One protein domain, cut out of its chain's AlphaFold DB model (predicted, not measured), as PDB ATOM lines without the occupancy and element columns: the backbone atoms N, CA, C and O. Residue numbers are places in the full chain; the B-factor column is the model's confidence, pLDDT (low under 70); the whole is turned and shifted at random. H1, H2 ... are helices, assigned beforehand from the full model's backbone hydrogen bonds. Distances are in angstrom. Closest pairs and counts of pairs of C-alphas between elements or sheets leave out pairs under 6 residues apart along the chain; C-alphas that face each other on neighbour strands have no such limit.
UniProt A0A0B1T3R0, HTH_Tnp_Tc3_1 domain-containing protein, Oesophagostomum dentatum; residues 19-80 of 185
ATOM      1  N   ALA A  19     397.416 378.787 392.733       49.78
ATOM      2  CA  ALA A  19     396.053 378.307 392.947       49.78
ATOM      3  C   ALA A  19     395.705 377.049 392.122       49.78
ATOM      4  O   ALA A  19     395.004 376.178 392.625       49.78
ATOM      5  N   GLU A  20     396.239 376.898 390.903       47.22
ATOM      6  CA  GLU A  20     396.011 375.715 390.049       47.22
ATOM      7  C   GLU A  20     396.829 374.493 390.498       47.22
ATOM      8  O   GLU A  20     396.483 373.359 390.184       47.22
ATOM      9  N   VAL A  21     397.912 374.708 391.253       52.19
ATOM     10  CA  VAL A  21     398.724 373.627 391.845       52.19
ATOM     11  C   VAL A  21     398.058 373.059 393.110       52.19
ATOM     12  O   VAL A  21     398.339 371.930 393.498       52.19
ATOM     13  N   MET A  22     397.139 373.805 393.738       41.41
ATOM     14  CA  MET A  22     396.468 373.399 394.982       41.41
ATOM     15  C   MET A  22     395.170 372.601 394.774       41.41
ATOM     16  O   MET A  22     394.708 371.974 395.722       41.41
ATOM     17  N   THR A  23     394.595 372.561 393.566       46.34
ATOM     18  CA  THR A  23     393.367 371.787 393.279       46.34
ATOM     19  C   THR A  23     393.607 370.321 392.911       46.34
ATOM     20  O   THR A  23     392.645 369.605 392.662       46.34
ATOM     21  N   ASP A  24     394.855 369.846 392.906       40.41
ATOM     22  CA  ASP A  24     395.187 368.441 392.604       40.41
ATOM     23  C   ASP A  24     395.541 367.635 393.868       40.41
ATOM     24  O   ASP A  24     396.198 366.595 393.817       40.41
ATOM     25  N   VAL A  25     395.094 368.098 395.041       45.03
ATOM     26  CA  VAL A  25     395.031 367.242 396.230       45.03
ATOM     27  C   VAL A  25     393.759 366.413 396.104       45.03
ATOM     28  O   VAL A  25     392.748 366.699 396.740       45.03
ATOM     29  N   ARG A  26     393.789 365.396 395.235       48.44
ATOM     30  CA  ARG A  26     392.776 364.337 395.268       48.44
ATOM     31  C   ARG A  26     392.771 363.793 396.689       48.44
ATOM     32  O   ARG A  26     393.808 363.332 397.174       48.44
ATOM     33  N   GLU A  27     391.651 363.930 397.386       48.78
ATOM     34  CA  GLU A  27     391.497 363.434 398.747       48.78
ATOM     35  C   GLU A  27     391.687 361.913 398.737       48.78
ATOM     36  O   GLU A  27     390.761 361.150 398.480       48.78
ATOM     37  N   CYS A  28     392.918 361.461 398.992       53.69
ATOM     38  CA  CYS A  28     393.218 360.053 399.203       53.69
ATOM     39  C   CYS A  28     392.316 359.550 400.342       53.69
ATOM     40  O   CYS A  28     392.411 360.096 401.448       53.69
ATOM     41  N   PRO A  29     391.493 358.507 400.144       57.56
ATOM     42  CA  PRO A  29     390.663 357.954 401.205       57.56
ATOM     43  C   PRO A  29     391.555 357.449 402.349       57.56
ATOM     44  O   PRO A  29     392.193 356.399 402.253       57.56
ATOM     45  N   GLN A  30     391.635 358.224 403.437       60.75
ATOM     46  CA  GLN A  30     392.628 358.020 404.499       60.75
ATOM     47  C   GLN A  30     392.289 356.884 405.476       60.75
ATOM     48  O   GLN A  30     393.127 356.516 406.296       60.75
ATOM     49  N   SER A  31     391.079 356.319 405.418       62.22
ATOM     50  CA  SER A  31     390.567 355.429 406.472       62.22
ATOM     51  C   SER A  31     390.142 354.033 406.015       62.22
ATOM     52  O   SER A  31     389.926 353.167 406.866       62.22
ATOM     53  N   SER A  32     390.031 353.770 404.709       77.56
ATOM     54  CA  SER A  32     389.607 352.453 404.221       77.56
ATOM     55  C   SER A  32     390.804 351.539 403.958       77.56
ATOM     56  O   SER A  32     391.847 351.975 403.469       77.56
ATOM     57  N   LYS A  33     390.645 350.243 404.249       83.25
ATOM     58  CA  LYS A  33     391.595 349.216 403.796       83.25
ATOM     59  C   LYS A  33     391.621 349.177 402.262       83.25
ATOM     60  O   LYS A  33     390.642 349.587 401.633       83.25
ATOM     61  N   ILE A  34     392.724 348.669 401.705       85.12
ATOM     62  CA  ILE A  34     392.803 348.349 400.275       85.12
ATOM     63  C   ILE A  34     391.723 347.302 399.988       85.12
ATOM     64  O   ILE A  34     391.628 346.308 400.713       85.12
ATOM     65  N   SER A  35     390.864 347.570 399.012       82.25
ATOM     66  CA  SER A  35     389.764 346.683 398.633       82.25
ATOM     67  C   SER A  35     390.251 345.542 397.732       82.25
ATOM     68  O   SER A  35     391.314 345.625 397.125       82.25
ATOM     69  N   GLY A  36     389.450 344.479 397.595       80.88
ATOM     70  CA  GLY A  36     389.794 343.342 396.730       80.88
ATOM     71  C   GLY A  36     389.980 343.707 395.247       80.88
ATOM     72  O   GLY A  36     390.745 343.068 394.536       80.88
ATOM     73  N   THR A  37     389.318 344.762 394.768       82.19
ATOM     74  CA  THR A  37     389.502 345.252 393.391       82.19
ATOM     75  C   THR A  37     390.817 346.007 393.241       82.19
ATOM     76  O   THR A  37     391.511 345.859 392.241       82.19
ATOM     77  N   GLU A  38     391.185 346.793 394.256       81.69
ATOM     78  CA  GLU A  38     392.471 347.488 394.304       81.69
ATOM     79  C   GLU A  38     393.628 346.481 394.409       81.69
ATOM     80  O   GLU A  38     394.660 346.695 393.784       81.69
ATOM     81  N   THR A  39     393.456 345.352 395.113       83.38
ATOM     82  CA  THR A  39     394.482 344.294 395.155       83.38
ATOM     83  C   THR A  39     394.725 343.645 393.797       83.38
ATOM     84  O   THR A  39     395.876 343.378 393.472       83.38
ATOM     85  N   SER A  40     393.679 343.428 392.991       79.62
ATOM     86  CA  SER A  40     393.835 342.895 391.629       79.62
ATOM     87  C   SER A  40     394.608 343.861 390.736       79.62
ATOM     88  O   SER A  40     395.570 343.455 390.105       79.62
ATOM     89  N   ILE A  41     394.281 345.156 390.781       80.31
ATOM     90  CA  ILE A  41     395.000 346.196 390.021       80.31
ATOM     91  C   ILE A  41     396.484 346.273 390.422       80.31
ATOM     92  O   ILE A  41     397.333 346.546 389.580       80.31
ATOM     93  N   ILE A  42     396.804 346.049 391.702       78.69
ATOM     94  CA  ILE A  42     398.194 346.002 392.175       78.69
ATOM     95  C   ILE A  42     398.914 344.767 391.622       78.69
ATOM     96  O   ILE A  42     400.032 344.909 391.141       78.69
ATOM     97  N   ALA A  43     398.279 343.592 391.666       75.94
ATOM     98  CA  ALA A  43     398.858 342.338 391.180       75.94
ATOM     99  C   ALA A  43     399.055 342.332 389.653       75.94
ATOM    100  O   ALA A  43     400.087 341.884 389.167       75.94
ATOM    101  N   ASP A  44     398.096 342.884 388.906       72.19
ATOM    102  CA  ASP A  44     398.154 342.988 387.443       72.19
ATOM    103  C   ASP A  44     399.220 343.996 386.964       72.19
ATOM    104  O   ASP A  44     399.604 343.980 385.799       72.19
ATOM    105  N   GLY A  45     399.684 344.891 387.847       67.94
ATOM    106  CA  GLY A  45     400.718 345.892 387.565       67.94
ATOM    107  C   GLY A  45     402.145 345.480 387.951       67.94
ATOM    108  O   GLY A  45     403.065 346.285 387.781       67.94
ATOM    109  N   GLU A  46     402.349 344.271 388.488       63.66
ATOM    110  CA  GLU A  46     403.672 343.726 388.823       63.66
ATOM    111  C   GLU A  46     404.387 343.175 387.576       63.66
ATOM    112  O   GLU A  46     404.663 341.983 387.446       63.66
ATOM    113  N   ASP A  47     404.759 344.061 386.654       54.38
ATOM    114  CA  ASP A  47     405.658 343.729 385.545       54.38
ATOM    115  C   ASP A  47     407.113 343.661 386.051       54.38
ATOM    116  O   ASP A  47     407.925 344.550 385.799       54.38
ATOM    117  N   GLY A  48     407.446 342.635 386.842       54.25
ATOM    118  CA  GLY A  48     408.826 342.213 387.143       54.25
ATOM    119  C   GLY A  48     409.752 343.227 387.833       54.25
ATOM    120  O   GLY A  48     410.946 342.961 387.966       54.25
ATOM    121  N   ASN A  49     409.244 344.379 388.273       51.97
ATOM    122  CA  ASN A  49     410.014 345.380 388.995       51.97
ATOM    123  C   ASN A  49     409.627 345.332 390.476       51.97
ATOM    124  O   ASN A  49     408.550 345.780 390.857       51.97
ATOM    125  N   GLU A  50     410.539 344.847 391.319       54.28
ATOM    126  CA  GLU A  50     410.415 344.833 392.790       54.28
ATOM    127  C   GLU A  50     410.247 346.244 393.401       54.28
ATOM    128  O   GLU A  50     410.065 346.401 394.610       54.28
ATOM    129  N   PHE A  51     410.300 347.298 392.577       56.53
ATOM    130  CA  PHE A  51     410.168 348.686 392.991       56.53
ATOM    131  C   PHE A  51     408.864 349.337 392.521       56.53
ATOM    132  O   PHE A  51     408.572 349.467 391.335       56.53
ATOM    133  N   PHE A  52     408.147 349.851 393.522       63.62
ATOM    134  CA  PHE A  52     407.007 350.768 393.467       63.62
ATOM    135  C   PHE A  52     406.940 351.648 392.201       63.62
ATOM    136  O   PHE A  52     407.805 352.505 391.989       63.62
ATOM    137  N   SER A  53     405.853 351.528 391.427       66.94
ATOM    138  CA  SER A  53     405.563 352.418 390.300       66.94
ATOM    139  C   SER A  53     404.625 353.569 390.726       66.94
ATOM    140  O   SER A  53     403.562 353.340 391.312       66.94
ATOM    141  N   PRO A  54     404.968 354.843 390.439       73.62
ATOM    142  CA  PRO A  54     404.079 355.985 390.691       73.62
ATOM    143  C   PRO A  54     402.712 355.860 389.998       73.62
ATOM    144  O   PRO A  54     401.715 356.393 390.487       73.62
ATOM    145  N   GLN A  55     402.670 355.118 388.890       78.44
ATOM    146  CA  GLN A  55     401.482 354.858 388.079       78.44
ATOM    147  C   GLN A  55     400.396 354.113 388.869       78.44
ATOM    148  O   GLN A  55     399.237 354.533 388.840       78.44
ATOM    149  N   ILE A  56     400.771 353.097 389.658       78.31
ATOM    150  CA  ILE A  56     399.832 352.340 390.501       78.31
ATOM    151  C   ILE A  56     399.181 353.262 391.542       78.31
ATOM    152  O   ILE A  56     397.970 353.217 391.745       78.31
ATOM    153  N   THR A  57     399.940 354.172 392.163       80.12
ATOM    154  CA  THR A  57     399.350 355.117 393.128       80.12
ATOM    155  C   THR A  57     398.423 356.145 392.509       80.12
ATOM    156  O   THR A  57     397.421 356.491 393.128       80.12
ATOM    157  N   THR A  58     398.727 356.620 391.299       82.44
ATOM    158  CA  THR A  58     397.839 357.544 390.581       82.44
ATOM    159  C   THR A  58     396.571 356.859 390.089       82.44
ATOM    160  O   THR A  58     395.524 357.495 390.058       82.44
ATOM    161  N   GLN A  59     396.656 355.573 389.737       83.69
ATOM    162  CA  GLN A  59     395.522 354.774 389.279       83.69
ATOM    163  C   GLN A  59     394.590 354.384 390.430       83.69
ATOM    164  O   GLN A  59     393.375 354.394 390.263       83.69
ATOM    165  N   LEU A  60     395.151 354.058 391.596       79.75
ATOM    166  CA  LEU A  60     394.383 353.681 392.787       79.75
ATOM    167  C   LEU A  60     393.930 354.882 393.624       79.75
ATOM    168  O   LEU A  60     393.163 354.707 394.564       79.75
ATOM    169  N   GLU A  61     394.456 356.077 393.346       84.44
ATOM    170  CA  GLU A  61     394.281 357.272 394.184       84.44
ATOM    171  C   GLU A  61     394.604 356.993 395.665       84.44
ATOM    172  O   GLU A  61     393.950 357.476 396.591       84.44
ATOM    173  N   ARG A  62     395.640 356.175 395.894       83.62
ATOM    174  CA  ARG A  62     396.118 355.776 397.223       83.62
ATOM    175  C   ARG A  62     397.489 356.355 397.502       83.62
ATOM    176  O   ARG A  62     398.346 356.463 396.627       83.62
ATOM    177  N   SER A  63     397.735 356.654 398.775       83.94
ATOM    178  CA  SER A  63     399.054 357.109 399.202       83.94
ATOM    179  C   SER A  63     400.125 356.046 398.927       83.94
ATOM    180  O   SER A  63     399.920 354.849 399.156       83.94
ATOM    181  N   ARG A  64     401.317 356.505 398.530       84.69
ATOM    182  CA  ARG A  64     402.517 355.666 398.376       84.69
ATOM    183  C   ARG A  64     402.794 354.798 399.602       84.69
ATOM    184  O   ARG A  64     403.215 353.656 399.459       84.69
ATOM    185  N   HIS A  65     402.547 355.327 400.799       84.62
ATOM    186  CA  HIS A  65     402.770 354.602 402.047       84.62
ATOM    187  C   HIS A  65     401.862 353.371 402.182       84.62
ATOM    188  O   HIS A  65     402.324 352.310 402.594       84.62
ATOM    189  N   VAL A  66     400.585 353.498 401.816       85.75
ATOM    190  CA  VAL A  66     399.601 352.409 401.903       85.75
ATOM    191  C   VAL A  66     399.921 351.299 400.902       85.75
ATOM    192  O   VAL A  66     399.993 350.138 401.300       85.75
ATOM    193  N   VAL A  67     400.201 351.657 399.644       85.50
ATOM    194  CA  VAL A  67     400.581 350.695 398.594       85.50
ATOM    195  C   VAL A  67     401.912 350.016 398.923       85.50
ATOM    196  O   VAL A  67     401.996 348.795 398.889       85.50
ATOM    197  N   GLY A  68     402.935 350.767 399.347       85.50
ATOM    198  CA  GLY A  68     404.226 350.187 399.736       85.50
ATOM    199  C   GLY A  68     404.127 349.242 400.940       85.50
ATOM    200  O   GLY A  68     404.792 348.213 400.977       85.50
ATOM    201  N   LYS A  69     403.261 349.543 401.917       85.81
ATOM    202  CA  LYS A  69     403.008 348.646 403.054       85.81
ATOM    203  C   LYS A  69     402.319 347.347 402.633       85.81
ATOM    204  O   LYS A  69     402.590 346.318 403.243       85.81
ATOM    205  N   PHE A  70     401.432 347.412 401.642       87.31
ATOM    206  CA  PHE A  70     400.787 346.238 401.062       87.31
ATOM    207  C   PHE A  70     401.787 345.386 400.275       87.31
ATOM    208  O   PHE A  70     401.916 344.210 400.575       87.31
ATOM    209  N   LEU A  71     402.566 345.987 399.369       86.38
ATOM    210  CA  LEU A  71     403.571 345.279 398.562       86.38
ATOM    211  C   LEU A  71     404.653 344.595 399.412       86.38
ATOM    212  O   LEU A  71     405.031 343.463 399.148       86.38
ATOM    213  N   ASN A  72     405.117 345.249 400.483       86.94
ATOM    214  CA  ASN A  72     406.132 344.667 401.367       86.94
ATOM    215  C   ASN A  72     405.642 343.423 402.127       86.94
ATOM    216  O   ASN A  72     406.461 342.630 402.588       86.94
ATOM    217  N   ASN A  73     404.331 343.298 402.364       85.38
ATOM    218  CA  ASN A  73     403.751 342.162 403.072       85.38
ATOM    219  C   ASN A  73     402.238 342.045 402.779       85.38
ATOM    220  O   ASN A  73     401.420 342.483 403.605       85.38
ATOM    221  N   PRO A  74     401.860 341.472 401.623       86.19
ATOM    222  CA  PRO A  74     400.463 341.411 401.199       86.19
ATOM    223  C   PRO A  74     399.633 340.499 402.112       86.19
ATOM    224  O   PRO A  74     398.520 340.864 402.493       86.19
ATOM    225  N   ASP A  75     400.204 339.379 402.565       86.94
ATOM    226  CA  ASP A  75     399.513 338.377 403.388       86.94
ATOM    227  C   ASP A  75     399.090 338.911 404.766       86.94
ATOM    228  O   ASP A  75     398.010 338.599 405.273       86.94
ATOM    229  N   SER A  76     399.928 339.744 405.396       86.88
ATOM    230  CA  SER A  76     399.634 340.310 406.724       86.88
ATOM    231  C   SER A  76     398.892 341.650 406.682       86.88
ATOM    232  O   SER A  76     398.505 342.187 407.736       86.88
ATOM    233  N   TYR A  77     398.672 342.221 405.492       87.19
ATOM    234  CA  TYR A  77     398.052 343.532 405.359       87.19
ATOM    235  C   TYR A  77     396.627 343.535 405.928       87.19
ATOM    236  O   TYR A  77     395.782 342.701 405.620       87.19
ATOM    237  N   GLY A  78     396.345 344.493 406.814       83.44
ATOM    238  CA  GLY A  78     395.022 344.640 407.420       83.44
ATOM    239  C   GLY A  78     394.610 343.536 408.407       83.44
ATOM    240  O   GLY A  78     393.504 343.642 408.945       83.44
ATOM    241  N   GLN A  79     395.469 342.546 408.686       86.88
ATOM    242  CA  GLN A  79     395.213 341.463 409.652       86.88
ATOM    243  C   GLN A  79     395.435 341.897 411.103       86.88
ATOM    244  O   GLN A  79     394.818 341.378 412.032       86.88
ATOM    245  N   ARG A  80     396.300 342.896 411.320       85.94
ATOM    246  CA  ARG A  80     396.568 343.428 412.657       85.94
ATOM    247  C   ARG A  80     395.339 344.164 413.191       85.94
ATOM    248  O   ARG A  80     395.021 345.268 412.749       85.94
TER     249      ARG A  80
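Overview. This is residues 19 to 80 of the 185 residues of the protein "HTH_Tnp_Tc3_1 domain-containing protein" of Oesophagostomum dentatum (UniProt A0A0B1T3R0). A tail, residues 19 to 25 with H1, sticks out from a small cluster of three short helices, H2 and H3 running opposite ways and H4 about perpendicular to H3. The printed part has 62 residues, four named helices and no named strand: all helix, with under half in named elements. It is only just compact, close to loose, with a radius of gyration of the C-alphas of 12.6 A and spans of 41 by 28 by 18 A.

Arrangement. H1, residues 19 to 22, is apart from H2, residues 36 to 44, H3, residues 54 to 60, and H4, residues 64 to 72. H2 and H3, a helical hairpin at a shallow tilt of 28 degrees, only just touch, with 3 pairs of C-alphas within 8 A, the closest Glu 38 and Leu 60 at 6.7 A. H3 and H4, at 83 degrees, only just touch, with 3 such pairs, and only at the corner, the closest Thr 57 and Arg 64 at 6.2 A. H2 and H4 are near each other. Every O i to N i+4 pair is within hydrogen-bond range in H2, H3 and H4; H1 is too short for one.

Along the chain. H1 begins at C-alpha 19 (396.053, 378.307, 392.947). H2 is 12.5 A long, H3 10.2 A and H4 12.0 A, ending at C-alpha 72 (406.132, 344.667, 401.367).

Size, cuts and confidence. The farthest C-alphas, of Ala 19 and Asp 75, are 41.4 A apart. The printed part has no cut; the link H1 to H2 is long. pLDDT is under 70 at residues 19 to 31 and 45 to 53.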